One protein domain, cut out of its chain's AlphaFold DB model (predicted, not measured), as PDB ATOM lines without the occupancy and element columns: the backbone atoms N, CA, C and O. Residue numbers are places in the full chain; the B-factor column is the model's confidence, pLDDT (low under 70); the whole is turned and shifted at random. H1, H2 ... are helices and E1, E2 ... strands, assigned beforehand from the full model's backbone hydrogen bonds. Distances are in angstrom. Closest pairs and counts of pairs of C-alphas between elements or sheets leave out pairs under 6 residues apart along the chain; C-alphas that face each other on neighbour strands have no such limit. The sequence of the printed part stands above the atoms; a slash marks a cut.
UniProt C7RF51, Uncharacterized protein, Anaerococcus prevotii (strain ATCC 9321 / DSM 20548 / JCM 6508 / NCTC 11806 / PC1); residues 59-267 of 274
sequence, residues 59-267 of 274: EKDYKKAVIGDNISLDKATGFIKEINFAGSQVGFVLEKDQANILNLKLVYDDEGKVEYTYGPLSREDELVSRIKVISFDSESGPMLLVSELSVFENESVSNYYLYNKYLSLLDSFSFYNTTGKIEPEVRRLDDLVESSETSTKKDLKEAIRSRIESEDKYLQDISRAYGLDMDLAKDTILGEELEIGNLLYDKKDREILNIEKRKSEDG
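AT A GLANCE: This is residues 59 to 267 of the 274 residues of an uncharacterized protein of Anaerococcus prevotii (strain ATCC 9321 / DSM 20548 / JCM 6508 / NCTC 11806 / PC1) (UniProt C7RF51). A broad, strongly twisted sheet of seven strands makes the middle; the long helix H3 and the hairpin E12 and E13 cover one face, and a twisted four-strand sheet, E2 to E5, is partly face to face with the other. The short H1 lies over E2 of that smaller sheet. The printed part has 209 residues, with three named helices and 14 named strands in the order H1 E1 H2 E2 to E11 H3 E12 E13 E14, of mixed class. The large sheet runs E11 - E10 - E9 - E8 - E7 - E6 - E14, all antiparallel. The whole is compact, radius of gyration of the C-alphas 17.1 A, with spans of 48 by 43 by 30 A.

IN THESE COORDINATES: H1 is residues 59 to 62, with C-alpha 59 at (92.524, 130.493, 144.194); E1 is 68 to 72 and H2 73 to 76. A meander, each strand the antiparallel neighbour of the one before, follows: E2, 78 to 85; E3, 88 to 96, 25.1 A; E4, 102 to 109; E5, 113 to 118. A second meander is E6, 126 to 138, 34.4 A; E7, 141 to 152, 36.1 A; E8, 155 to 163; E9, 169 to 178; E10, 181 to 188; E11, 191 to 194. H3, 204 to 226, 31.7 A long, begins at (124.861, 154.321, 142.536) and has a kink of 37 degrees near residue 218. E12 is 229 to 237; E13, 240 to 249, bends by 54 degrees at residue 245; E14, 254 to 263, ends at (111.019, 149.831, 133.735).

HOW THE PARTS SIT: In the large sheet, N 147 of E7 and O 132 of E6 are 2.8 A apart, within hydrogen-bond range, and so are N 131 of E6 and O 259 of E14, 2.9 A. H3 is on one face of this sheet, two layers of helix and sheet; its closest C-alphas to E10 are Ala 207 and Ile 182, 5.0 A. In H3, 16 of 19 O i to N i+4 pairs are within hydrogen-bond range. The closest C-alphas of H3 and E13 are Ile 212 and Gly 245, 5.6 A. In the hairpin E12 and E13, N 233 and O 245 are 2.8 A apart. The three sheets form a stack, face to face in turn: the large sheet faces E12 and E13 at 9.8 A and E2 to E5 at 11.1 A, centre to centre. In the hairpin E3 and E4, N 105 and O 93 are 2.7 A apart. H1 has a height over the sheet E2 to E5 of 8.5 A; H2 only grazes it. E1 pairs with no named strand and is near E14.

THE WHOLE: The C-alphas farthest apart, Lys 60 and Thr 198, are 50.3 A apart. The printed part has no cut. No link is long; E5 to E6 and E11 to H3 are short and the others tight. Mean pLDDT of the printed part is 91.4, and no printed residue is under 70.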
ATOM      1  N   GLU A  59      93.287 129.862 145.277       89.00
ATOM      2  CA  GLU A  59      92.524 130.493 144.194       89.00
ATOM      3  C   GLU A  59      91.299 131.234 144.736       89.00
ATOM      4  O   GLU A  59      90.990 132.335 144.269       89.00
ATOM      5  N   LYS A  60      90.631 130.655 145.741       90.69
ATOM      6  CA  LYS A  60      89.503 131.284 146.431       90.69
ATOM      7  C   LYS A  60      89.941 132.464 147.294       90.69
ATOM      8  O   LYS A  60      89.250 133.481 147.308       90.69
ATOM      9  N   ASP A  61      91.061 132.325 147.994       90.56
ATOM     10  CA  ASP A  61      91.505 133.298 148.989       90.56
ATOM     11  C   ASP A  61      92.201 134.515 148.357       90.56
ATOM     12  O   ASP A  61      92.078 135.615 148.891       90.56
ATOM     13  N   TYR A  62      92.884 134.356 147.212       89.88
ATOM     14  CA  TYR A  62      93.756 135.407 146.660       89.88
ATOM     15  C   TYR A  62      93.501 135.822 145.215       89.88
ATOM     16  O   TYR A  62      94.157 136.754 144.754       89.88
ATOM     17  N   LYS A  63      92.552 135.193 144.505       91.38
ATOM     18  CA  LYS A  63      92.337 135.352 143.052       91.38
ATOM     19  C   LYS A  63      93.590 134.995 142.237       91.38
ATOM     20  O   LYS A  63      94.716 135.298 142.589       91.38
ATOM     21  N   LYS A  64      93.418 134.357 141.085       93.19
ATOM     22  CA  LYS A  64      94.554 133.985 140.230       93.19
ATOM     23  C   LYS A  64      95.254 135.207 139.615       93.19
ATOM     24  O   LYS A  64      94.585 136.048 139.011       93.19
ATOM     25  N   ALA A  65      96.580 135.258 139.727       93.00
ATOM     26  CA  ALA A  65      97.431 136.232 139.050       93.00
ATOM     27  C   ALA A  65      97.586 135.909 137.556       93.00
ATOM     28  O   ALA A  65      97.484 134.755 137.127       93.00
ATOM     29  N   VAL A  66      97.879 136.934 136.751       92.69
ATOM     30  CA  VAL A  66      98.392 136.736 135.389       92.69
ATOM     31  C   VAL A  66      99.897 136.472 135.474       92.69
ATOM     32  O   VAL A  66     100.604 137.197 136.164       92.69
ATOM     33  N   ILE A  67     100.372 135.442 134.769       92.38
ATOM     34  CA  ILE A  67     101.775 134.986 134.743       92.38
ATOM     35  C   ILE A  67     102.287 135.058 133.301       92.38
ATOM     36  O   ILE A  67     101.513 134.846 132.364       92.38
ATOM     37  N   GLY A  68     103.570 135.368 133.124       91.75
ATOM     38  CA  GLY A  68     104.196 135.613 131.826       91.75
ATOM     39  C   GLY A  68     105.098 136.846 131.848       91.75
ATOM     40  O   GLY A  68     105.439 137.357 132.913       91.75
ATOM     41  N   ASP A  69     105.474 137.317 130.662       92.38
ATOM     42  CA  ASP A  69     106.392 138.445 130.490       92.38
ATOM     43  C   ASP A  69     105.645 139.784 130.335       92.38
ATOM     44  O   ASP A  69     104.555 139.845 129.758       92.38
ATOM     45  N   ASN A  70     106.277 140.877 130.780       88.56
ATOM     46  CA  ASN A  70     105.835 142.264 130.558       88.56
ATOM     47  C   ASN A  70     104.386 142.563 130.993       88.56
ATOM     48  O   ASN A  70     103.609 143.220 130.293       88.56
ATOM     49  N   ILE A  71     104.006 142.071 132.166       91.25
ATOM     50  CA  ILE A  71     102.676 142.255 132.740       91.25
ATOM     51  C   ILE A  71     102.637 143.597 133.478       91.25
ATOM     52  O   ILE A  71     103.594 143.997 134.130       91.25
ATOM     53  N   SER A  72     101.517 144.314 133.402       88.88
ATOM     54  CA  SER A  72     101.297 145.488 134.257       88.88
ATOM     55  C   SER A  72     101.121 145.055 135.715       88.88
ATOM     56  O   SER A  72     100.340 144.136 135.962       88.88
ATOM     57  N   LEU A  73     101.723 145.770 136.666       85.50
ATOM     58  CA  LEU A  73     101.670 145.462 138.107       85.50
ATOM     59  C   LEU A  73     100.266 145.079 138.623       85.50
ATOM     60  O   LEU A  73     100.114 144.057 139.286       85.50
ATOM     61  N   ASP A  74      99.216 145.821 138.248       85.56
ATOM     62  CA  ASP A  74      97.829 145.554 138.683       85.56
ATOM     63  C   ASP A  74      97.271 144.197 138.227       85.56
ATOM     64  O   ASP A  74      96.408 143.614 138.880       85.56
ATOM     65  N   LYS A  75      97.729 143.692 137.077       86.94
ATOM     66  CA  LYS A  75      97.300 142.391 136.537       86.94
ATOM     67  C   LYS A  75      98.084 141.228 137.141       86.94
ATOM     68  O   LYS A  75      97.626 140.092 137.056       86.94
ATOM     69  N   ALA A  76      99.249 141.512 137.715       89.81
ATOM     70  CA  ALA A  76     100.106 140.519 138.346       89.81
ATOM     71  C   ALA A  76      99.703 140.212 139.797       89.81
ATOM     72  O   ALA A  76     100.123 139.192 140.328       89.81
ATOM     73  N   THR A  77      98.876 141.048 140.435       93.62
ATOM     74  CA  THR A  77      98.347 140.782 141.780       93.62
ATOM     75  C   THR A  77      97.495 139.508 141.806       93.62
ATOM     76  O   THR A  77      96.577 139.341 140.997       93.62
ATOM     77  N   GLY A  78      97.777 138.634 142.771       95.44
ATOM     78  CA  GLY A  78      97.034 137.414 143.056       95.44
ATOM     79  C   GLY A  78      97.925 136.196 143.307       95.44
ATOM     80  O   GLY A  78      99.152 136.272 143.349       95.44
ATOM     81  N   PHE A  79      97.287 135.043 143.458       96.50
ATOM     82  CA  PHE A  79      97.921 133.737 143.557       96.50
ATOM     83  C   PHE A  79      98.662 133.363 142.271       96.50
ATOM     84  O   PHE A  79      98.061 133.299 141.194       96.50
ATOM     85  N   ILE A  80      99.954 133.063 142.407       95.81
ATOM     86  CA  ILE A  80     100.827 132.636 141.315       95.81
ATOM     87  C   ILE A  80     100.812 131.110 141.202       95.81
ATOM     88  O   ILE A  80     100.431 130.554 140.172       95.81
ATOM     89  N   LYS A  81     101.274 130.421 142.251       94.81
ATOM     90  CA  LYS A  81     101.459 128.967 142.229       94.81
ATOM     91  C   LYS A  81     101.513 128.363 143.624       94.81
ATOM     92  O   LYS A  81     101.932 129.010 144.579       94.81
ATOM     93  N   GLU A  82     101.146 127.089 143.693       94.56
ATOM     94  CA  GLU A  82     101.248 126.226 144.869       94.56
ATOM     95  C   GLU A  82     102.273 125.118 144.599       94.56
ATOM     96  O   GLU A  82     102.378 124.608 143.479       94.56
ATOM     97  N   ILE A  83     103.022 124.737 145.630       94.88
ATOM     98  CA  ILE A  83     103.931 123.593 145.633       94.88
ATOM     99  C   ILE A  83     103.712 122.738 146.887       94.88
ATOM    100  O   ILE A  83     103.211 123.209 147.908       94.88
ATOM    101  N   ASN A  84     104.141 121.477 146.817       92.56
ATOM    102  CA  ASN A  84     104.380 120.669 148.008       92.56
ATOM    103  C   ASN A  84     105.865 120.772 148.357       92.56
ATOM    104  O   ASN A  84     106.708 120.339 147.567       92.56
ATOM    105  N   PHE A  85     106.171 121.346 149.514       93.75
ATOM    106  CA  PHE A  85     107.529 121.444 150.023       93.75
ATOM    107  C   PHE A  85     107.631 120.632 151.313       93.75
ATOM    108  O   PHE A  85     106.994 120.959 152.310       93.75
ATOM    109  N   ALA A  86     108.387 119.533 151.262       91.56
ATOM    110  CA  ALA A  86     108.598 118.613 152.382       91.56
ATOM    111  C   ALA A  86     107.314 118.103 153.080       91.56
ATOM    112  O   ALA A  86     107.320 117.797 154.269       91.56
ATOM    113  N   GLY A  87     106.217 117.957 152.330       87.88
ATOM    114  CA  GLY A  87     104.922 117.523 152.856       87.88
ATOM    115  C   GLY A  87     103.973 118.671 153.203       87.88
ATOM    116  O   GLY A  87     102.772 118.422 153.306       87.88
ATOM    117  N   SER A  88     104.471 119.906 153.289       90.19
ATOM    118  CA  SER A  88     103.675 121.105 153.557       90.19
ATOM    119  C   SER A  88     103.149 121.740 152.270       90.19
ATOM    120  O   SER A  88     103.819 121.759 151.233       90.19
ATOM    121  N   GLN A  89     101.923 122.258 152.342       92.50
ATOM    122  CA  GLN A  89     101.311 123.041 151.273       92.50
ATOM    123  C   GLN A  89     101.850 124.473 151.333       92.50
ATOM    124  O   GLN A  89     101.676 125.150 152.341       92.50
ATOM    125  N   VAL A  90     102.479 124.934 150.253       95.12
ATOM    126  CA  VAL A  90     103.088 126.267 150.171       95.12
ATOM    127  C   VAL A  90     102.584 126.983 148.928       95.12
ATOM    128  O   VAL A  90     102.624 126.422 147.834       95.12
ATOM    129  N   GLY A  91     102.133 128.223 149.078       96.00
ATOM    130  CA  GLY A  91     101.664 129.079 147.996       96.00
ATOM    131  C   GLY A  91     102.447 130.381 147.901       96.00
ATOM    132  O   GLY A  91     102.931 130.910 148.898       96.00
ATOM    133  N   PHE A  92     102.538 130.899 146.681       97.25
ATOM    134  CA  PHE A  92     103.151 132.184 146.369       97.25
ATOM    135  C   PHE A  92     102.090 133.137 145.830       97.25
ATOM    136  O   PHE A  92     101.365 132.799 144.887       97.25
ATOM    137  N   VAL A  93     101.994 134.319 146.428       96.69
ATOM    138  CA  VAL A  93     100.964 135.319 146.125       96.69
ATOM    139  C   VAL A  93     101.622 136.679 145.941       96.69
ATOM    140  O   VAL A  93     102.436 137.076 146.760       96.69
ATOM    141  N   LEU A  94     101.253 137.416 144.899       95.31
ATOM    142  CA  LEU A  94     101.594 138.831 144.782       95.31
ATOM    143  C   LEU A  94     100.464 139.677 145.347       95.31
ATOM    144  O   LEU A  94      99.340 139.620 144.853       95.31
ATOM    145  N   GLU A  95     100.758 140.494 146.347       93.12
ATOM    146  CA  GLU A  95      99.768 141.370 146.966       93.12
ATOM    147  C   GLU A  95     100.347 142.760 147.191       93.12
ATOM    148  O   GLU A  95     101.550 142.922 147.403       93.12
ATOM    149  N   LYS A  96      99.485 143.773 147.106       90.25
ATOM    150  CA  LYS A  96      99.863 145.140 147.436       90.25
ATOM    151  C   LYS A  96      99.616 145.411 148.909       90.25
ATOM    152  O   LYS A  96      98.558 145.065 149.432       90.25
ATOM    153  N   ASP A  97     100.572 146.053 149.556       86.81
ATOM    154  CA  ASP A  97     100.411 146.519 150.926       86.81
ATOM    155  C   ASP A  97      99.584 147.820 151.003       86.81
ATOM    156  O   ASP A  97      99.034 148.318 150.015       86.81
ATOM    157  N   GLN A  98      99.492 148.394 152.207       85.38
ATOM    158  CA  GLN A  98      98.766 149.645 152.448       85.38
ATOM    159  C   GLN A  98      99.382 150.858 151.733       85.38
ATOM    160  O   GLN A  98      98.674 151.831 151.476       85.38
ATOM    161  N   ALA A  99     100.674 150.803 151.400       84.62
ATOM    162  CA  ALA A  99     101.379 151.815 150.624       84.62
ATOM    163  C   ALA A  99     101.268 151.569 149.106       84.62
ATOM    164  O   ALA A  99     101.901 152.274 148.324       84.62
ATOM    165  N   ASN A 100     100.436 150.605 148.680       84.44
ATOM    166  CA  ASN A 100     100.269 150.185 147.288       84.44
ATOM    167  C   ASN A 100     101.572 149.634 146.670       84.44
ATOM    168  O   ASN A 100     101.720 149.620 145.447       84.44
ATOM    169  N   ILE A 101     102.487 149.148 147.514       87.12
ATOM    170  CA  ILE A 101     103.719 148.477 147.113       87.12
ATOM    171  C   ILE A 101     103.407 146.994 146.931       87.12
ATOM    172  O   ILE A 101     102.889 146.334 147.832       87.12
ATOM    173  N   LEU A 102     103.686 146.472 145.741       91.31
ATOM    174  CA  LEU A 102     103.551 145.067 145.402       91.31
ATOM    175  C   LEU A 102     104.689 144.282 146.054       91.31
ATOM    176  O   LEU A 102     105.854 144.648 145.921       91.31
ATOM    177  N   ASN A 103     104.343 143.189 146.722       94.06
ATOM    178  CA  ASN A 103     105.283 142.302 147.392       94.06
ATOM    179  C   ASN A 103     104.934 140.840 147.093       94.06
ATOM    180  O   ASN A 103     103.773 140.508 146.829       94.06
ATOM    181  N   LEU A 104     105.932 139.961 147.167       96.50
ATOM    182  CA  LEU A 104     105.725 138.518 147.142       96.50
ATOM    183  C   LEU A 104     105.403 138.027 148.551       96.50
ATOM    184  O   LEU A 104     106.140 138.302 149.491       96.50
ATOM    185  N   LYS A 105     104.350 137.229 148.688       96.31
ATOM    186  CA  LYS A 105     104.011 136.506 149.907       96.31
ATOM    187  C   LYS A 105     104.237 135.011 149.735       96.31
ATOM    188  O   LYS A 105     103.687 134.411 148.811       96.31
ATOM    189  N   LEU A 106     104.999 134.416 150.648       96.06
ATOM    190  CA  LEU A 106     105.015 132.975 150.896       96.06
ATOM    191  C   LEU A 106     103.946 132.668 151.938       96.06
ATOM    192  O   LEU A 106     103.950 133.246 153.023       96.06
ATOM    193  N   VAL A 107     103.038 131.764 151.600       95.25
ATOM    194  CA  VAL A 107     101.863 131.451 152.407       95.25
ATOM    195  C   VAL A 107     101.801 129.949 152.635       95.25
ATOM    196  O   VAL A 107     101.881 129.175 151.681       95.25
ATOM    197  N   TYR A 108     101.640 129.522 153.880       92.75
ATOM    198  CA  TYR A 108     101.502 128.109 154.236       92.75
ATOM    199  C   TYR A 108     100.643 127.940 155.492       92.75
ATOM    200  O   TYR A 108     100.276 128.925 156.134       92.75
ATOM    201  N   ASP A 109     100.272 126.699 155.803       86.38
ATOM    202  CA  ASP A 109      99.516 126.356 157.012       86.38
ATOM    203  C   ASP A 109     100.435 125.682 158.035       86.38
ATOM    204  O   ASP A 109     101.090 124.687 157.717       86.38
ATOM    205  N   ASP A 110     100.471 126.233 159.243       79.00
ATOM    206  CA  ASP A 110     101.154 125.695 160.418       79.00
ATOM    207  C   ASP A 110     100.300 126.000 161.653       79.00
ATOM    208  O   ASP A 110     100.369 127.083 162.233       79.00
ATOM    209  N   GLU A 111      99.370 125.088 161.954       79.81
ATOM    210  CA  GLU A 111      98.300 125.284 162.953       79.81
ATOM    211  C   GLU A 111      97.466 126.568 162.721       79.81
ATOM    212  O   GLU A 111      96.784 127.081 163.612       79.81
ATOM    213  N   GLY A 112      97.491 127.078 161.489       78.62
ATOM    214  CA  GLY A 112      96.979 128.379 161.098       78.62
ATOM    215  C   GLY A 112      97.745 128.953 159.906       78.62
ATOM    216  O   GLY A 112      98.874 128.576 159.603       78.62
ATOM    217  N   LYS A 113      97.121 129.908 159.219       84.38
ATOM    218  CA  LYS A 113      97.698 130.555 158.040       84.38
ATOM    219  C   LYS A 113      98.876 131.451 158.434       84.38
ATOM    220  O   LYS A 113      98.677 132.446 159.133       84.38
ATOM    221  N   VAL A 114     100.061 131.140 157.922       88.69
ATOM    222  CA  VAL A 114     101.283 131.941 158.068       88.69
ATOM    223  C   VAL A 114     101.595 132.638 156.744       88.69
ATOM    224  O   VAL A 114     101.461 132.040 155.675       88.69
ATOM    225  N   GLU A 115     102.004 133.908 156.808       91.75
ATOM    226  CA  GLU A 115     102.395 134.711 155.644       91.75
ATOM    227  C   GLU A 115     103.739 135.411 155.905       91.75
ATOM    228  O   GLU A 115     103.855 136.197 156.846       91.75
ATOM    229  N   TYR A 116     104.730 135.181 155.042       93.00
ATOM    230  CA  TYR A 116     105.975 135.957 154.992       93.00
ATOM    231  C   TYR A 116     106.009 136.812 153.736       93.00
ATOM    232  O   TYR A 116     105.628 136.343 152.667       93.00
ATOM    233  N   THR A 117     106.463 138.056 153.866       93.25
ATOM    234  CA  THR A 117     106.487 139.038 152.774       93.25
ATOM    235  C   THR A 117     107.926 139.326 152.356       93.25
ATOM    236  O   THR A 117     108.778 139.527 153.217       93.25
ATOM    237  N   TYR A 118     108.170 139.372 151.048       93.12
ATOM    238  CA  TYR A 118     109.456 139.680 150.421       93.12
ATOM    239  C   TYR A 118     109.271 140.746 149.342       93.12
ATOM    240  O   TYR A 118     108.236 140.780 148.665       93.12
ATOM    241  N   GLY A 119     110.288 141.581 149.151       85.69
ATOM    242  CA  GLY A 119     110.231 142.737 148.269       85.69
ATOM    243  C   GLY A 119     110.733 144.010 148.957       85.69
ATOM    244  O   GLY A 119     111.196 143.967 150.099       85.69
ATOM    245  N   PRO A 120     110.596 145.159 148.280       86.44
ATOM    246  CA  PRO A 120     109.485 145.472 147.376       86.44
ATOM    247  C   PRO A 120     109.694 145.073 145.904       86.44
ATOM    248  O   PRO A 120     110.817 144.921 145.435       86.44
ATOM    249  N   LEU A 121     108.581 144.898 145.176       85.88
ATOM    250  CA  LEU A 121     108.522 144.671 143.718       85.88
ATOM    251  C   LEU A 121     107.854 145.831 142.957       85.88
ATOM    252  O   LEU A 121     107.641 145.737 141.746       85.88
ATOM    253  N   SER A 122     107.415 146.881 143.653       81.19
ATOM    254  CA  SER A 122     106.920 148.091 142.997       81.19
ATOM    255  C   SER A 122     107.088 149.328 143.876       81.19
ATOM    256  O   SER A 122     106.196 149.685 144.653       81.19
ATOM    257  N   ARG A 123     108.222 150.012 143.716       83.25
ATOM    258  CA  ARG A 123     108.445 151.366 144.248       83.25
ATOM    259  C   ARG A 123     108.703 152.358 143.111       83.25
ATOM    260  O   ARG A 123     109.175 151.972 142.046       83.25
ATOM    261  N   GLU A 124     108.369 153.631 143.312       77.69
ATOM    262  CA  GLU A 124     108.420 154.665 142.257       77.69
ATOM    263  C   GLU A 124     109.849 154.917 141.724       77.69
ATOM    264  O   GLU A 124     110.082 155.028 140.513       77.69
ATOM    265  N   ASP A 125     110.822 154.931 142.631       83.06
ATOM    266  CA  ASP A 125     112.260 155.109 142.390       83.06
ATOM    267  C   ASP A 125     113.002 153.782 142.135       83.06
ATOM    268  O   ASP A 125     114.228 153.751 142.044       83.06
ATOM    269  N   GLU A 126     112.284 152.666 142.024       85.31
ATOM    270  CA  GLU A 126     112.870 151.348 141.781       85.31
ATOM    271  C   GLU A 126     113.250 151.183 140.311       85.31
ATOM    272  O   GLU A 126     112.414 151.297 139.406       85.31
ATOM    273  N   LEU A 127     114.521 150.870 140.074       88.69
ATOM    274  CA  LEU A 127     115.075 150.651 138.743       88.69
ATOM    275  C   LEU A 127     114.914 149.187 138.334       88.69
ATOM    276  O   LEU A 127     114.449 148.898 137.230       88.69
ATOM    277  N   VAL A 128     115.239 148.275 139.252       91.62
ATOM    278  CA  VAL A 128     115.079 146.829 139.086       91.62
ATOM    279  C   VAL A 128     114.779 146.180 140.433       91.62
ATOM    280  O   VAL A 128     115.340 146.571 141.453       91.62
ATOM    281  N   SER A 129     113.913 145.170 140.422       93.50
ATOM    282  CA  SER A 129     113.725 144.263 141.554       93.50
ATOM    283  C   SER A 129     113.589 142.834 141.040       93.50
ATOM    284  O   SER A 129     112.932 142.588 140.023       93.50
ATOM    285  N   ARG A 130     114.260 141.894 141.697       95.12
ATOM    286  CA  ARG A 130     114.265 140.476 141.345       95.12
ATOM    287  C   ARG A 130     114.075 139.641 142.596       95.12
ATOM    288  O   ARG A 130     114.843 139.771 143.542       95.12
ATOM    289  N   ILE A 131     113.105 138.733 142.564       96.44
ATOM    290  CA  ILE A 131     112.916 137.724 143.604       96.44
ATOM    291  C   ILE A 131     113.004 136.345 142.971       96.44
ATOM    292  O   ILE A 131     112.183 135.989 142.125       96.44
ATOM    293  N   LYS A 132     113.985 135.557 143.410       96.44
ATOM    294  CA  LYS A 132     114.168 134.164 143.006       96.44
ATOM    295  C   LYS A 132     113.882 133.244 144.185       96.44
ATOM    296  O   LYS A 132     114.381 133.461 145.287       96.44
ATOM    297  N   VAL A 133     113.103 132.199 143.940       97.38
ATOM    298  CA  VAL A 133     112.824 131.135 144.902       97.38
ATOM    299  C   VAL A 133     113.291 129.814 144.321       97.38
ATOM    300  O   VAL A 133     112.850 129.412 143.241       97.38
ATOM    301  N   ILE A 134     114.146 129.116 145.057       96.50
ATOM    302  CA  ILE A 134     114.622 127.780 144.703       96.50
ATOM    303  C   ILE A 134     114.387 126.811 145.856       96.50
ATOM    304  O   ILE A 134     114.354 127.200 147.023       96.50
ATOM    305  N   SER A 135     114.258 125.532 145.525       96.44
ATOM    306  CA  SER A 135     114.387 124.448 146.497       96.44
ATOM    307  C   SER A 135     115.545 123.545 146.129       96.44
ATOM    308  O   SER A 135     115.734 123.250 144.950       96.44
ATOM    309  N   PHE A 136     116.259 123.049 147.128       94.88
ATOM    310  CA  PHE A 136     117.378 122.133 146.946       94.88
ATOM    311  C   PHE A 136     117.466 121.159 148.122       94.88
ATOM    312  O   PHE A 136     116.881 121.394 149.183       94.88
ATOM    313  N   ASP A 137     118.184 120.058 147.933       92.88
ATOM    314  CA  ASP A 137     118.405 119.065 148.980       92.88
ATOM    315  C   ASP A 137     119.742 119.316 149.676       92.88
ATOM    316  O   ASP A 137     120.785 119.425 149.035       92.88
ATOM    317  N   SER A 138     119.711 119.354 151.005       89.62
ATOM    318  CA  SER A 138     120.902 119.407 151.854       89.62
ATOM    319  C   SER A 138     121.018 118.154 152.714       89.62
ATOM    320  O   SER A 138     120.087 117.351 152.795       89.62
ATOM    321  N   GLU A 139     122.129 118.010 153.438       85.38
ATOM    322  CA  GLU A 139     122.293 116.927 154.420       85.38
ATOM    323  C   GLU A 139     121.204 116.936 155.510       85.38
ATOM    324  O   GLU A 139     120.816 115.883 156.015       85.38
ATOM    325  N   SER A 140     120.651 118.112 155.830       83.12
ATOM    326  CA  SER A 140     119.566 118.286 156.810       83.12
ATOM    327  C   SER A 140     118.165 118.041 156.222       83.12
ATOM    328  O   SER A 140     117.161 118.072 156.946       83.12
ATOM    329  N   GLY A 141     118.084 117.767 154.917       91.06
ATOM    330  CA  GLY A 141     116.855 117.577 154.153       91.06
ATOM    331  C   GLY A 141     116.567 118.716 153.166       91.06
ATOM    332  O   GLY A 141     117.434 119.564 152.929       91.06
ATOM    333  N   PRO A 142     115.348 118.738 152.591       94.31
ATOM    334  CA  PRO A 142     114.931 119.771 151.650       94.31
ATOM    335  C   PRO A 142     114.981 121.162 152.279       94.31
ATOM    336  O   PRO A 142     114.539 121.353 153.415       94.31
ATOM    337  N   MET A 143     115.486 122.128 151.523       95.81
ATOM    338  CA  MET A 143     115.566 123.533 151.903       95.81
ATOM    339  C   MET A 143     114.946 124.427 150.838       95.81
ATOM    340  O   MET A 143     114.892 124.071 149.659       95.81
ATOM    341  N   LEU A 144     114.451 125.579 151.280       96.56
ATOM    342  CA  LEU A 144     113.868 126.613 150.438       96.56
ATOM    343  C   LEU A 144     114.687 127.887 150.621       96.56
ATOM    344  O   LEU A 144     114.911 128.317 151.751       96.56
ATOM    345  N   LEU A 145     115.122 128.485 149.519       96.31
ATOM    346  CA  LEU A 145     115.884 129.725 149.527       96.31
ATOM    347  C   LEU A 145     115.137 130.785 148.733       96.31
ATOM    348  O   LEU A 145     114.778 130.563 147.575       96.31
ATOM    349  N   VAL A 146     114.920 131.930 149.373       97.19
ATOM    350  CA  VAL A 146     114.387 133.139 148.747       97.19
ATOM    351  C   VAL A 146     115.519 134.152 148.660       97.19
ATOM    352  O   VAL A 146     116.115 134.498 149.679       97.19
ATOM    353  N   SER A 147     115.833 134.608 147.453       96.56
ATOM    354  CA  SER A 147     116.812 135.664 147.189       96.56
ATOM    355  C   SER A 147     116.102 136.867 146.586       96.56
ATOM    356  O   SER A 147     115.399 136.730 145.587       96.56
ATOM    357  N   GLU A 148     116.292 138.032 147.187       96.06
ATOM    358  CA  GLU A 148     115.778 139.319 146.735       96.06
ATOM    359  C   GLU A 148     116.953 140.222 146.376       96.06
ATOM    360  O   GLU A 148     117.859 140.400 147.188       96.06
ATOM    361  N   LEU A 149     116.915 140.814 145.186       96.19
ATOM    362  CA  LEU A 149     117.866 141.815 144.719       96.19
ATOM    363  C   LEU A 149     117.086 143.030 144.220       96.19
ATOM    364  O   LEU A 149     116.345 142.917 143.244       96.19
ATOM    365  N   SER A 150     117.288 144.184 144.847       94.75
ATOM    366  CA  SER A 150     116.545 145.407 144.538       94.75
ATOM    367  C   SER A 150     117.502 146.591 144.415       94.75
ATOM    368  O   SER A 150     118.344 146.832 145.284       94.75
ATOM    369  N   VAL A 151     117.383 147.346 143.325       94.25
ATOM    370  CA  VAL A 151     118.153 148.571 143.093       94.25
ATOM    371  C   VAL A 151     117.203 149.713 142.780       94.25
ATOM    372  O   VAL A 151     116.359 149.629 141.883       94.25
ATOM    373  N   PHE A 152     117.396 150.811 143.493       92.69
ATOM    374  CA  PHE A 152     116.622 152.033 143.368       92.69
ATOM    375  C   PHE A 152     117.549 153.189 142.996       92.69
ATOM    376  O   PHE A 152     118.767 153.032 142.933       92.69
ATOM    377  N   GLU A 153     116.994 154.373 142.754       92.12
ATOM    378  CA  GLU A 153     117.776 155.535 142.311       92.12
ATOM    379  C   GLU A 153     118.947 155.894 143.242       92.12
ATOM    380  O   GLU A 153     119.988 156.349 142.768       92.12
ATOM    381  N   ASN A 154     118.801 155.684 144.557       93.25
ATOM    382  CA  ASN A 154     119.800 156.083 145.556       93.25
ATOM    383  C   ASN A 154     120.201 154.983 146.543       93.25
ATOM    384  O   ASN A 154     120.967 155.259 147.466       93.25
ATOM    385  N   GLU A 155     119.706 153.764 146.377       94.44
ATOM    386  CA  GLU A 155     119.931 152.675 147.322       94.44
ATOM    387  C   GLU A 155     120.007 151.323 146.620       94.44
ATOM    388  O   GLU A 155     119.480 151.131 145.521       94.44
ATOM    389  N   SER A 156     120.688 150.389 147.273       95.06
ATOM    390  CA  SER A 156     120.854 149.022 146.802       95.06
ATOM    391  C   SER A 156     120.602 148.069 147.960       95.06
ATOM    392  O   SER A 156     121.128 148.261 149.060       95.06
ATOM    393  N   VAL A 157     119.800 147.039 147.704       96.25
ATOM    394  CA  VAL A 157     119.332 146.090 148.714       96.25
ATOM    395  C   VAL A 157     119.469 144.666 148.190       96.25
ATOM    396  O   VAL A 157     119.159 144.388 147.033       96.25
ATOM    397  N   SER A 158     119.907 143.752 149.050       97.12
ATOM    398  CA  SER A 158     119.674 142.320 148.845       97.12
ATOM    399  C   SER A 158     119.325 141.617 150.128       97.12
ATOM    400  O   SER A 158     119.969 141.862 151.149       97.12
ATOM    401  N   ASN A 159     118.396 140.675 150.028       96.81
ATOM    402  CA  ASN A 159     117.994 139.821 151.127       96.81
ATOM    403  C   ASN A 159     118.047 138.348 150.718       96.81
ATOM    404  O   ASN A 159     117.692 137.982 149.599       96.81
ATOM    405  N   TYR A 160     118.461 137.493 151.644       96.50
ATOM    406  CA  TYR A 160     118.537 136.049 151.462       96.50
ATOM    407  C   TYR A 160     117.876 135.384 152.657       96.50
ATOM    408  O   TYR A 160     118.232 135.696 153.790       96.50
ATOM    409  N   TYR A 161     116.944 134.467 152.417       96.06
ATOM    410  CA  TYR A 161     116.200 133.768 153.464       96.06
ATOM    411  C   TYR A 161     116.252 132.268 153.222       96.06
ATOM    412  O   TYR A 161     115.746 131.787 152.205       96.06
ATOM    413  N   LEU A 162     116.850 131.532 154.156       95.50
ATOM    414  CA  LEU A 162     116.998 130.086 154.077       95.50
ATOM    415  C   LEU A 162     116.059 129.401 155.064       95.50
ATOM    416  O   LEU A 162     116.194 129.555 156.277       95.50
ATOM    417  N   TYR A 163     115.148 128.590 154.544       95.62
ATOM    418  CA  TYR A 163     114.185 127.828 155.326       95.62
ATOM    419  C   TYR A 163     114.496 126.333 155.275       95.62
ATOM    420  O   TYR A 163     114.857 125.786 154.229       95.62
ATOM    421  N   ASN A 164     114.301 125.655 156.404       95.06
ATOM    422  CA  ASN A 164     114.362 124.197 156.467       95.06
ATOM    423  C   ASN A 164     113.055 123.548 155.977       95.06
ATOM    424  O   ASN A 164     112.066 124.218 155.691       95.06
ATOM    425  N   LYS A 165     113.023 122.213 155.971       94.00
ATOM    426  CA  LYS A 165     111.855 121.390 155.616       94.00
ATOM    427  C   LYS A 165     110.580 121.643 156.443       94.00
ATOM    428  O   LYS A 165     109.513 121.199 156.043       94.00
ATOM    429  N   TYR A 166     110.687 122.307 157.591       92.38
ATOM    430  CA  TYR A 166     109.558 122.702 158.441       92.38
ATOM    431  C   TYR A 166     109.142 124.159 158.211       92.38
ATOM    432  O   TYR A 166     108.350 124.690 158.980       92.38
ATOM    433  N   LEU A 167     109.697 124.817 157.186       93.00
ATOM    434  CA  LEU A 167     109.501 126.238 156.889       93.00
ATOM    435  C   LEU A 167     109.947 127.169 158.028       93.00
ATOM    436  O   LEU A 167     109.570 128.336 158.062       93.00
ATOM    437  N   SER A 168     110.805 126.691 158.933       92.12
ATOM    438  CA  SER A 168     111.471 127.552 159.909       92.12
ATOM    439  C   SER A 168     112.661 128.242 159.250       92.12
ATOM    440  O   SER A 168     113.469 127.576 158.591       92.12
ATOM    441  N   LEU A 169     112.781 129.556 159.447       93.19
ATOM    442  CA  LEU A 169     113.934 130.330 158.995       93.19
ATOM    443  C   LEU A 169     115.182 129.862 159.759       93.19
ATOM    444  O   LEU A 169     115.260 130.012 160.976       93.19
ATOM    445  N   LEU A 170     116.130 129.256 159.047       93.50
ATOM    446  CA  LEU A 170     117.416 128.830 159.600       93.50
ATOM    447  C   LEU A 170     118.422 129.971 159.624       93.50
ATOM    448  O   LEU A 170     119.193 130.096 160.572       93.50
ATOM    449  N   ASP A 171     118.447 130.751 158.549       93.00
ATOM    450  CA  ASP A 171     119.401 131.832 158.366       93.00
ATOM    451  C   ASP A 171     118.798 132.908 157.468       93.00
ATOM    452  O   ASP A 171     117.991 132.613 156.579       93.00
ATOM    453  N   SER A 172     119.213 134.151 157.677       94.31
ATOM    454  CA  SER A 172     118.910 135.237 156.755       94.31
ATOM    455  C   SER A 172     120.047 136.230 156.704       94.31
ATOM    456  O   SER A 172     120.723 136.436 157.705       94.31
ATOM    457  N   PHE A 173     120.244 136.858 155.549       96.12
ATOM    458  CA  PHE A 173     121.192 137.952 155.380       96.12
ATOM    459  C   PHE A 173     120.516 139.114 154.672       96.12
ATOM    460  O   PHE A 173     119.870 138.908 153.648       96.12
ATOM    461  N   SER A 174     120.725 140.322 155.182       96.94
ATOM    462  CA  SER A 174     120.267 141.565 154.565       96.94
ATOM    463  C   SER A 174     121.444 142.507 154.389       96.94
ATOM    464  O   SER A 174     122.190 142.764 155.334       96.94
ATOM    465  N   PHE A 175     121.590 143.032 153.178       97.44
ATOM    466  CA  PHE A 175     122.623 143.989 152.811       97.44
ATOM    467  C   PHE A 175     121.949 145.238 152.272       97.44
ATOM    468  O   PHE A 175     121.169 145.157 151.323       97.44
ATOM    469  N   TYR A 176     122.261 146.382 152.862       96.75
ATOM    470  CA  TYR A 176     121.647 147.652 152.502       96.75
ATOM    471  C   TYR A 176     122.685 148.764 152.473       96.75
ATOM    472  O   TYR A 176     123.450 148.933 153.423       96.75
ATOM    473  N   ASN A 177     122.689 149.566 151.413       96.56
ATOM    474  CA  ASN A 177     123.456 150.803 151.378       96.56
ATOM    475  C   ASN A 177     122.804 151.866 150.496       96.56
ATOM    476  O   ASN A 177     121.802 151.628 149.822       96.56
ATOM    477  N   THR A 178     123.377 153.069 150.525       96.00
ATOM    478  CA  THR A 178     122.874 154.210 149.757       96.00
ATOM    479  C   THR A 178     124.009 154.976 149.096       96.00
ATOM    480  O   THR A 178     125.161 154.902 149.518       96.00
ATOM    481  N   THR A 179     123.685 155.824 148.125       95.31
ATOM    482  CA  THR A 179     124.646 156.759 147.522       95.31
ATOM    483  C   THR A 179     125.243 157.747 148.531       95.31
ATOM    484  O   THR A 179     126.303 158.314 148.274       95.31
ATOM    485  N   GLY A 180     124.602 157.963 149.688       93.25
ATOM    486  CA  GLY A 180     125.109 158.794 150.789       93.25
ATOM    487  C   GLY A 180     125.876 158.035 151.881       93.25
ATOM    488  O   GLY A 180     126.530 158.665 152.717       93.25
ATOM    489  N   LYS A 181     125.791 156.704 151.895       93.44
ATOM    490  CA  LYS A 181     126.455 155.807 152.846       93.44
ATOM    491  C   LYS A 181     126.766 154.504 152.114       93.44
ATOM    492  O   LYS A 181     125.900 153.638 152.011       93.44
ATOM    493  N   ILE A 182     127.974 154.437 151.559       94.25
ATOM    494  CA  ILE A 182     128.392 153.382 150.629       94.25
ATOM    495  C   ILE A 182     128.709 152.087 151.359       94.25
ATOM    496  O   ILE A 182     128.392 151.014 150.855       94.25
ATOM    497  N   GLU A 183     129.292 152.181 152.549       93.81
ATOM    498  CA  GLU A 183     129.587 151.018 153.367       93.81
ATOM    499  C   GLU A 183     128.269 150.348 153.799       93.81
ATOM    500  O   GLU A 183     127.459 150.983 154.491       93.81
ATOM    501  N   PRO A 184     128.027 149.092 153.382       94.19
ATOM    502  CA  PRO A 184     126.747 148.451 153.593       94.19
ATOM    503  C   PRO A 184     126.510 148.108 155.053       94.19
ATOM    504  O   PRO A 184     127.396 147.656 155.778       94.19
ATOM    505  N   GLU A 185     125.266 148.303 155.464       96.56
ATOM    506  CA  GLU A 185     124.728 147.675 156.650       96.56
ATOM    507  C   GLU A 185     124.458 146.205 156.338       96.56
ATOM    508  O   GLU A 185     123.745 145.885 155.385       96.56
ATOM    509  N   VAL A 186     125.048 145.325 157.140       97.12
ATOM    510  CA  VAL A 186     124.894 143.878 157.048       97.12
ATOM    511  C   VAL A 186     124.162 143.401 158.285       97.12
ATOM    512  O   VAL A 186     124.613 143.626 159.414       97.12
ATOM    513  N   ARG A 187     123.049 142.709 158.070       96.75
ATOM    514  CA  ARG A 187     122.299 142.027 159.122       96.75
ATOM    515  C   ARG A 187     122.245 140.540 158.852       96.75
ATOM    516  O   ARG A 187     122.174 140.133 157.693       96.75
ATOM    517  N   ARG A 188     122.249 139.747 159.919       95.00
ATOM    518  CA  ARG A 188     122.024 138.305 159.863       95.00
ATOM    519  C   ARG A 188     120.981 137.926 160.897       95.00
ATOM    520  O   ARG A 188     121.172 138.271 162.056       95.00
ATOM    521  N   LEU A 189     119.909 137.238 160.499       93.25
ATOM    522  CA  LEU A 189     118.777 136.953 161.397       93.25
ATOM    523  C   LEU A 189     118.285 138.224 162.120       93.25
ATOM    524  O   LEU A 189     118.060 138.219 163.325       93.25
ATOM    525  N   ASP A 190     118.189 139.328 161.371       90.38
ATOM    526  CA  ASP A 190     117.843 140.691 161.817       90.38
ATOM    527  C   ASP A 190     118.850 141.392 162.754       90.38
ATOM    528  O   ASP A 190     118.809 142.623 162.902       90.38
ATOM    529  N   ASP A 191     119.823 140.659 163.297       94.81
ATOM    530  CA  ASP A 191     120.890 141.210 164.124       94.81
ATOM    531  C   ASP A 191     121.914 141.978 163.287       94.81
ATOM    532  O   ASP A 191     122.330 141.551 162.209       94.81
ATOM    533  N   LEU A 192     122.354 143.128 163.801       95.50
ATOM    534  CA  LEU A 192     123.359 143.956 163.146       95.50
ATOM    535  C   LEU A 192     124.750 143.317 163.252       95.50
ATOM    536  O   LEU A 192     125.280 143.163 164.352       95.50
ATOM    537  N   VAL A 193     125.357 143.007 162.106       94.06
ATOM    538  CA  VAL A 193     126.682 142.375 162.014       94.06
ATOM    539  C   VAL A 193     127.760 143.389 161.654       94.06
ATOM    540  O   VAL A 193     128.829 143.409 162.261       94.06
ATOM    541  N   GLU A 194     127.487 144.236 160.663       92.62
ATOM    542  CA  GLU A 194     128.415 145.260 160.189       92.62
ATOM    543  C   GLU A 194     127.630 146.520 159.813       92.62
ATOM    544  O   GLU A 194     126.552 146.449 159.230       92.62
ATOM    545  N   SER A 195     128.150 147.689 160.176       90.38
ATOM    546  CA  SER A 195     127.675 148.983 159.683       90.38
ATOM    547  C   SER A 195     128.787 149.999 159.864       90.38
ATOM    548  O   SER A 195     129.562 149.913 160.818       90.38
ATOM    549  N   SER A 196     128.857 150.971 158.963       83.38
ATOM    550  CA  SER A 196     129.757 152.107 159.130       83.38
ATOM    551  C   SER A 196     129.034 153.317 159.713       83.38
ATOM    552  O   SER A 196     127.874 153.581 159.398       83.38
ATOM    553  N   GLU A 197     129.734 154.107 160.519       77.12
ATOM    554  CA  GLU A 197     129.271 155.441 160.915       77.12
ATOM    555  C   GLU A 197     129.699 156.526 159.913       77.12
ATOM    556  O   GLU A 197     129.225 157.661 159.978       77.12
ATOM    557  N   THR A 198     130.576 156.202 158.957       77.56
ATOM    558  CA  THR A 198     131.029 157.163 157.947       77.56
ATOM    559  C   THR A 198     129.993 157.339 156.847       77.56
ATOM    560  O   THR A 198     129.582 156.384 156.195       77.56
ATOM    561  N   SER A 199     129.602 158.588 156.595       80.81
ATOM    562  CA  SER A 199     128.828 158.959 155.412       80.81
ATOM    563  C   SER A 199     129.788 159.396 154.312       80.81
ATOM    564  O   SER A 199     130.319 160.509 154.327       80.81
ATOM    565  N   THR A 200     130.023 158.495 153.363       83.44
ATOM    566  CA  THR A 200     130.756 158.789 152.131       83.44
ATOM    567  C   THR A 200     129.752 158.882 150.994       83.44
ATOM    568  O   THR A 200     129.032 157.922 150.738       83.44
ATOM    569  N   LYS A 201     129.700 160.020 150.292       88.44
ATOM    570  CA  LYS A 201     128.823 160.172 149.127       88.44
ATOM    571  C   LYS A 201     129.528 159.704 147.854       88.44
ATOM    572  O   LYS A 201     130.573 160.258 147.510       88.44
ATOM    573  N   LYS A 202     128.944 158.744 147.136       91.44
ATOM    574  CA  LYS A 202     129.371 158.320 145.790       91.44
ATOM    575  C   LYS A 202     128.158 158.085 144.883       91.44
ATOM    576  O   LYS A 202     127.033 158.410 145.251       91.44
ATOM    577  N   ASP A 203     128.400 157.603 143.669       93.00
ATOM    578  CA  ASP A 203     127.343 157.235 142.730       93.00
ATOM    579  C   ASP A 203     126.709 155.870 143.061       93.00
ATOM    580  O   ASP A 203     127.162 155.130 143.940       93.00
ATOM    581  N   LEU A 204     125.619 155.559 142.358       94.00
ATOM    582  CA  LEU A 204     124.861 154.321 142.536       94.00
ATOM    583  C   LEU A 204     125.688 153.077 142.184       94.00
ATOM    584  O   LEU A 204     125.547 152.046 142.832       94.00
ATOM    585  N   LYS A 205     126.579 153.167 141.193       94.62
ATOM    586  CA  LYS A 205     127.406 152.040 140.751       94.62
ATOM    587  C   LYS A 205     128.384 151.616 141.843       94.62
ATOM    588  O   LYS A 205     128.539 150.427 142.108       94.62
ATOM    589  N   GLU A 206     128.998 152.588 142.504       94.88
ATOM    590  CA  GLU A 206     129.865 152.361 143.656       94.88
ATOM    591  C   GLU A 206     129.085 151.806 144.854       94.88
ATOM    592  O   GLU A 206     129.599 150.932 145.552       94.88
ATOM    593  N   ALA A 207     127.842 152.253 145.072       95.25
ATOM    594  CA  ALA A 207     126.972 151.678 146.098       95.25
ATOM    595  C   ALA A 207     126.691 150.192 145.806       95.25
ATOM    596  O   ALA A 207     126.996 149.335 146.635       95.25
ATOM    597  N   ILE A 208     126.214 149.857 144.606       96.31
ATOM    598  CA  ILE A 208     125.923 148.465 144.229       96.31
ATOM    599  C   ILE A 208     127.172 147.590 144.388       96.31
ATOM    600  O   ILE A 208     127.122 146.550 145.041       96.31
ATOM    601  N   ARG A 209     128.317 148.043 143.868       96.19
ATOM    602  CA  ARG A 209     129.580 147.306 143.967       96.19
ATOM    603  C   ARG A 209     129.991 147.050 145.417       96.19
ATOM    604  O   ARG A 209     130.331 145.923 145.756       96.19
ATOM    605  N   SER A 210     129.933 148.069 146.275       95.88
ATOM    606  CA  SER A 210     130.296 147.912 147.688       95.88
ATOM    607  C   SER A 210     129.371 146.937 148.421       95.88
ATOM    608  O   SER A 210     129.823 146.248 149.334       95.88
ATOM    609  N   ARG A 211     128.088 146.871 148.040       96.75
ATOM    610  CA  ARG A 211     127.142 145.885 148.577       96.75
ATOM    611  C   ARG A 211     127.511 144.472 148.118       96.75
ATOM    612  O   ARG A 211     127.613 143.600 148.973       96.75
ATOM    613  N   ILE A 212     127.803 144.274 146.829       97.19
ATOM    614  CA  ILE A 212     128.213 142.972 146.264       97.19
ATOM    615  C   ILE A 212     129.499 142.456 146.916       97.19
ATOM    616  O   ILE A 212     129.567 141.295 147.302       97.19
ATOM    617  N   GLU A 213     130.495 143.320 147.127       95.94
ATOM    618  CA  GLU A 213     131.734 142.935 147.818       95.94
ATOM    619  C   GLU A 213     131.465 142.442 149.258       95.94
ATOM    620  O   GLU A 213     132.147 141.544 149.758       95.94
ATOM    621  N   SER A 214     130.442 142.991 149.924       95.75
ATOM    622  CA  SER A 214     129.991 142.511 151.234       95.75
ATOM    623  C   SER A 214     129.188 141.210 151.133       95.75
ATOM    624  O   SER A 214     129.422 140.284 151.913       95.75
ATOM    625  N   GLU A 215     128.305 141.081 150.139       96.19
ATOM    626  CA  GLU A 215     127.609 139.823 149.842       96.19
ATOM    627  C   GLU A 215     128.609 138.678 149.642       96.19
ATOM    628  O   GLU A 215     128.490 137.647 150.298       96.19
ATOM    629  N   ASP A 216     129.647 138.873 148.827       94.50
ATOM    630  CA  ASP A 216     130.691 137.872 148.569       94.50
ATOM    631  C   ASP A 216     131.402 137.413 149.844       94.50
ATOM    632  O   ASP A 216     131.772 136.244 149.973       94.50
ATOM    633  N   LYS A 217     131.622 138.328 150.791       93.88
ATOM    634  CA  LYS A 217     132.271 138.035 152.073       93.88
ATOM    635  C   LYS A 217     131.366 137.191 152.970       93.88
ATOM    636  O   LYS A 217     131.835 136.212 153.545       93.88
ATOM    637  N   TYR A 218     130.100 137.578 153.106       94.25
ATOM    638  CA  TYR A 218     129.187 137.007 154.099       94.25
ATOM    639  C   TYR A 218     128.407 135.788 153.592       94.25
ATOM    640  O   TYR A 218     128.182 134.844 154.346       94.25
ATOM    641  N   LEU A 219     128.047 135.747 152.308       94.06
ATOM    642  CA  LEU A 219     127.318 134.617 151.724       94.06
ATOM    643  C   LEU A 219     128.193 133.380 151.511       94.06
ATOM    644  O   LEU A 219     127.662 132.277 151.376       94.06
ATOM    645  N   GLN A 220     129.523 133.522 151.568       91.19
ATOM    646  CA  GLN A 220     130.440 132.379 151.607       91.19
ATOM    647  C   GLN A 220     130.126 131.409 152.751       91.19
ATOM    648  O   GLN A 220     130.357 130.208 152.597       91.19
ATOM    649  N   ASP A 221     129.593 131.898 153.872       85.38
ATOM    650  CA  ASP A 221     129.237 131.052 155.009       85.38
ATOM    651  C   ASP A 221     128.067 130.123 154.663       85.38
ATOM    652  O   ASP A 221     128.170 128.913 154.868       85.38
ATOM    653  N   ILE A 222     126.994 130.655 154.063       85.69
ATOM    654  CA  ILE A 222     125.856 129.852 153.581       85.69
ATOM    655  C   ILE A 222     126.302 128.924 152.448       85.69
ATOM    656  O   ILE A 222     126.004 127.730 152.479       85.69
ATOM    657  N   SER A 223     127.038 129.457 151.469       88.75
ATOM    658  CA  SER A 223     127.546 128.693 150.327       88.75
ATOM    659  C   SER A 223     128.320 127.453 150.783       88.75
ATOM    660  O   SER A 223     128.030 126.341 150.343       88.75
ATOM    661  N   ARG A 224     129.235 127.605 151.748       87.75
ATOM    662  CA  ARG A 224     130.008 126.483 152.298       87.75
ATOM    663  C   ARG A 224     129.177 125.557 153.175       87.75
ATOM    664  O   ARG A 224     129.333 124.345 153.063       87.75
ATOM    665  N   ALA A 225     128.338 126.103 154.055       86.94
ATOM    666  CA  ALA A 225     127.563 125.306 155.005       86.94
ATOM    667  C   ALA A 225     126.536 124.401 154.311       86.94
ATOM    668  O   ALA A 225     126.268 123.300 154.788       86.94
ATOM    669  N   TYR A 226     125.985 124.857 153.186       87.81
ATOM    670  CA  TYR A 226     124.878 124.188 152.506       87.81
ATOM    671  C   TYR A 226     125.206 123.719 151.087       87.81
ATOM    672  O   TYR A 226     124.326 123.198 150.407       87.81
ATOM    673  N   GLY A 227     126.463 123.861 150.656       87.38
ATOM    674  CA  GLY A 227     126.931 123.390 149.354       87.38
ATOM    675  C   GLY A 227     126.351 124.162 148.170       87.38
ATOM    676  O   GLY A 227     126.171 123.576 147.109       87.38
ATOM    677  N   LEU A 228     126.046 125.449 148.350       91.25
ATOM    678  CA  LEU A 228     125.511 126.305 147.291       91.25
ATOM    679  C   LEU A 228     126.642 126.980 146.514       91.25
ATOM    680  O   LEU A 228     127.623 127.438 147.098       91.25
ATOM    681  N   ASP A 229     126.470 127.092 145.207       92.19
ATOM    682  CA  ASP A 229     127.277 127.941 144.338       92.19
ATOM    683  C   ASP A 229     126.686 129.371 144.308       92.19
ATOM    684  O   ASP A 229     125.539 129.605 144.701       92.19
ATOM    685  N   MET A 230     127.482 130.346 143.855       92.62
ATOM    686  CA  MET A 230     127.067 131.749 143.693       92.62
ATOM    687  C   MET A 230     127.254 132.176 142.238       92.62
ATOM    688  O   MET A 230     128.279 131.858 141.632       92.62
ATOM    689  N   ASP A 231     126.272 132.879 141.675       92.31
ATOM    690  CA  ASP A 231     126.362 133.513 140.355       92.31
ATOM    691  C   ASP A 231     125.998 134.996 140.447       92.31
ATOM    692  O   ASP A 231     125.121 135.380 141.221       92.31
ATOM    693  N   LEU A 232     126.649 135.831 139.642       94.00
ATOM    694  CA  LEU A 232     126.391 137.268 139.623       94.00
ATOM    695  C   LEU A 232     125.197 137.564 138.720       94.00
ATOM    696  O   LEU A 232     125.250 137.411 137.497       94.00
ATOM    697  N   ALA A 233     124.119 138.059 139.320       94.12
ATOM    698  CA  ALA A 233     123.000 138.587 138.568       94.12
ATOM    699  C   ALA A 233     123.402 139.895 137.886       94.12
ATOM    700  O   ALA A 233     123.958 140.800 138.509       94.12
ATOM    701  N   LYS A 234     123.062 140.007 136.603       94.44
ATOM    702  CA  LYS A 234     123.245 141.223 135.809       94.44
ATOM    703  C   LYS A 234     121.906 141.772 135.351       94.44
ATOM    704  O   LYS A 234     120.955 141.010 135.129       94.44
ATOM    705  N   ASP A 235     121.845 143.088 135.209       91.50
ATOM    706  CA  ASP A 235     120.707 143.785 134.620       91.50
ATOM    707  C   ASP A 235     121.143 145.103 133.962       91.50
ATOM    708  O   ASP A 235     122.273 145.556 134.135       91.50
ATOM    709  N   THR A 236     120.252 145.711 133.178       88.81
ATOM    710  CA  THR A 236     120.510 147.014 132.552       88.81
ATOM    711  C   THR A 236     119.968 148.128 133.436       88.81
ATOM    712  O   THR A 236     118.759 148.291 133.578       88.81
ATOM    713  N   ILE A 237     120.863 148.933 134.002       86.44
ATOM    714  CA  ILE A 237     120.539 150.050 134.888       86.44
ATOM    715  C   ILE A 237     121.076 151.329 134.252       86.44
ATOM    716  O   ILE A 237     122.249 151.418 133.903       86.44
ATOM    717  N   LEU A 238     120.206 152.332 134.078       83.50
ATOM    718  CA  LEU A 238     120.556 153.624 133.464       83.50
ATOM    719  C   LEU A 238     121.212 153.500 132.068       83.50
ATOM    720  O   LEU A 238     121.996 154.354 131.665       83.50
ATOM    721  N   GLY A 239     120.868 152.449 131.315       83.56
ATOM    722  CA  GLY A 239     121.389 152.196 129.965       83.56
ATOM    723  C   GLY A 239     122.722 151.443 129.910       83.56
ATOM    724  O   GLY A 239     123.224 151.209 128.812       83.56
ATOM    725  N   GLU A 240     123.279 151.034 131.052       88.31
ATOM    726  CA  GLU A 240     124.487 150.206 131.139       88.31
ATOM    727  C   GLU A 240     124.173 148.843 131.766       88.31
ATOM    728  O   GLU A 240     123.350 148.743 132.674       88.31
ATOM    729  N   GLU A 241     124.844 147.783 131.309       92.81
ATOM    730  CA  GLU A 241     124.806 146.488 131.993       92.81
ATOM    731  C   GLU A 241     125.644 146.567 133.275       92.81
ATOM    732  O   GLU A 241     126.842 146.859 133.226       92.81
ATOM    733  N   LEU A 242     125.014 146.306 134.421       93.31
ATOM    734  CA  LEU A 242     125.642 146.280 135.738       93.31
ATOM    735  C   LEU A 242     125.356 144.950 136.439       93.31
ATOM    736  O   LEU A 242     124.312 144.325 136.242       93.31
ATOM    737  N   GLU A 243     126.288 144.533 137.288       94.69
ATOM    738  CA  GLU A 243     126.047 143.489 138.285       94.69
ATOM    739  C   GLU A 243     125.145 144.063 139.378       94.69
ATOM    740  O   GLU A 243     125.355 145.195 139.810       94.69
ATOM    741  N   ILE A 244     124.132 143.306 139.799       93.62
ATOM    742  CA  ILE A 244     123.089 143.773 140.726       93.62
ATOM    743  C   ILE A 244     123.015 142.964 142.020       93.62
ATOM    744  O   ILE A 244     122.230 143.302 142.900       93.62
ATOM    745  N   GLY A 245     123.812 141.909 142.172       94.50
ATOM    746  CA  GLY A 245     123.817 141.061 143.365       94.50
ATOM    747  C   GLY A 245     124.191 139.621 143.068       94.50
ATOM    748  O   GLY A 245     124.298 139.223 141.906       94.50
ATOM    749  N   ASN A 246     124.356 138.841 144.129       95.06
ATOM    750  CA  ASN A 246     124.590 137.410 144.019       95.06
ATOM    751  C   ASN A 246     123.270 136.626 143.984       95.06
ATOM    752  O   ASN A 246     122.279 136.957 144.623       95.06
ATOM    753  N   LEU A 247     123.244 135.541 143.225       93.62
ATOM    754  CA  LEU A 247     122.203 134.529 143.294       93.62
ATOM    755  C   LEU A 247     122.847 133.237 143.758       93.62
ATOM    756  O   LEU A 247     123.747 132.701 143.114       93.62
ATOM    757  N   LEU A 248     122.365 132.746 144.889       92.69
ATOM    758  CA  LEU A 248     122.740 131.443 145.405       92.69
ATOM    759  C   LEU A 248     121.941 130.364 144.671       92.69
ATOM    760  O   LEU A 248     120.741 130.529 144.436       92.69
ATOM    761  N   TYR A 249     122.599 129.268 144.310       91.00
ATOM    762  CA  TYR A 249     121.967 128.144 143.621       91.00
ATOM    763  C   TYR A 249     122.667 126.822 143.939       91.00
ATOM    764  O   TYR A 249     123.820 126.800 144.362       91.00
ATOM    765  N   ASP A 250     121.974 125.710 143.720       88.88
ATOM    766  CA  ASP A 250     122.589 124.378 143.662       88.88
ATOM    767  C   ASP A 250     122.457 123.844 142.234       88.88
ATOM    768  O   ASP A 250     121.463 124.087 141.559       88.88
ATOM    769  N   LYS A 251     123.434 123.083 141.732       83.56
ATOM    770  CA  LYS A 251     123.381 122.557 140.348       83.56
ATOM    771  C   LYS A 251     122.219 121.593 140.098       83.56
ATOM    772  O   LYS A 251     121.920 121.282 138.945       83.56
ATOM    773  N   LYS A 252     121.634 121.056 141.163       87.88
ATOM    774  CA  LYS A 252     120.452 120.196 141.157       87.88
ATOM    775  C   LYS A 252     119.274 120.886 141.835       87.88
ATOM    776  O   LYS A 252     118.303 120.204 142.172       87.88
ATOM    777  N   ASP A 253     119.353 122.199 142.048       88.62
ATOM    778  CA  ASP A 253     118.220 122.950 142.539       88.62
ATOM    779  C   ASP A 253     117.039 122.841 141.576       88.62
ATOM    780  O   ASP A 253     117.120 122.471 140.399       88.62
ATOM    781  N   ARG A 254     115.879 123.131 142.141       91.44
ATOM    782  CA  ARG A 254     114.658 123.312 141.397       91.44
ATOM    783  C   ARG A 254     114.244 124.757 141.566       91.44
ATOM    784  O   ARG A 254     113.822 125.157 142.651       91.44
ATOM    785  N   GLU A 255     114.297 125.504 140.472       94.25
ATOM    786  CA  GLU A 255     113.684 126.823 140.416       94.25
ATOM    787  C   GLU A 255     112.170 126.694 140.617       94.25
ATOM    788  O   GLU A 255     111.467 125.952 139.919       94.25
ATOM    789  N   ILE A 256     111.676 127.380 141.642       95.12
ATOM    790  CA  ILE A 256     110.258 127.442 141.966       95.12
ATOM    791  C   ILE A 256     109.660 128.696 141.352       95.12
ATOM    792  O   ILE A 256     108.551 128.619 140.832       95.12
ATOM    793  N   LEU A 257     110.334 129.832 141.439       96.00
ATOM    794  CA  LEU A 257     109.776 131.101 141.003       96.00
ATOM    795  C   LEU A 257     110.903 132.069 140.671       96.00
ATOM    796  O   LEU A 257     111.853 132.182 141.444       96.00
ATOM    797  N   ASN A 258     110.763 132.804 139.577       95.62
ATOM    798  CA  ASN A 258     111.579 133.980 139.314       95.62
ATOM    799  C   ASN A 258     110.672 135.144 138.905       95.62
ATOM    800  O   ASN A 258     109.955 135.074 137.903       95.62
ATOM    801  N   ILE A 259     110.684 136.204 139.709       95.44
ATOM    802  CA  ILE A 259     109.934 137.431 139.467       95.44
ATOM    803  C   ILE A 259     110.927 138.546 139.200       95.44
ATOM    804  O   ILE A 259     111.792 138.817 140.026       95.44
ATOM    805  N   GLU A 260     110.762 139.225 138.075       94.00
ATOM    806  CA  GLU A 260     111.589 140.359 137.683       94.00
ATOM    807  C   GLU A 260     110.694 141.554 137.385       94.00
ATOM    808  O   GLU A 260     109.856 141.499 136.482       94.00
ATOM    809  N   LYS A 261     110.887 142.651 138.114       90.12
ATOM    810  CA  LYS A 261     110.313 143.951 137.783       90.12
ATOM    811  C   LYS A 261     111.360 144.824 137.114       90.12
ATOM    812  O   LYS A 261     112.474 144.977 137.617       90.12
ATOM    813  N   ARG A 262     110.966 145.453 136.005       84.12
ATOM    814  CA  ARG A 262     111.775 146.433 135.268       84.12
ATOM    815  C   ARG A 262     110.931 147.609 134.788       84.12
ATOM    816  O   ARG A 262     109.723 147.469 134.572       84.12
ATOM    817  N   LYS A 263     111.586 148.749 134.550       80.31
ATOM    818  CA  LYS A 263     111.019 149.831 133.735       80.31
ATOM    819  C   LYS A 263     111.155 149.466 132.254       80.31
ATOM    820  O   LYS A 263     112.247 149.142 131.791       80.31
ATOM    821  N   SER A 264     110.053 149.483 131.517       71.75
ATOM    822  CA  SER A 264     110.038 149.307 130.064       71.75
ATOM    823  C   SER A 264     110.655 150.515 129.346       71.75
ATOM    824  O   SER A 264     110.837 151.580 129.938       71.75
ATOM    825  N   GLU A 265     110.934 150.383 128.046       70.81
ATOM    826  CA  GLU A 265     111.474 151.480 127.219       70.81
ATOM    827  C   GLU A 265     110.563 152.724 127.193       70.81
ATOM    828  O   GLU A 265     111.048 153.844 127.059       70.81
ATOM    829  N   ASP A 266     109.246 152.549 127.363       73.19
ATOM    830  CA  ASP A 266     108.271 153.640 127.486       73.19
ATOM    831  C   ASP A 266     108.107 154.166 128.926       73.19
ATOM    832  O   ASP A 266     107.205 154.963 129.195       73.19
ATOM    833  N   GLY A 267     108.978 153.745 129.850       74.38
ATOM    834  CA  GLY A 267     109.048 154.226 131.229       74.38
ATOM    835  C   GLY A 267     107.973 153.668 132.162       74.38
ATOM    836  O   GLY A 267     107.766 154.228 133.238       74.38
TER     837      GLY A 267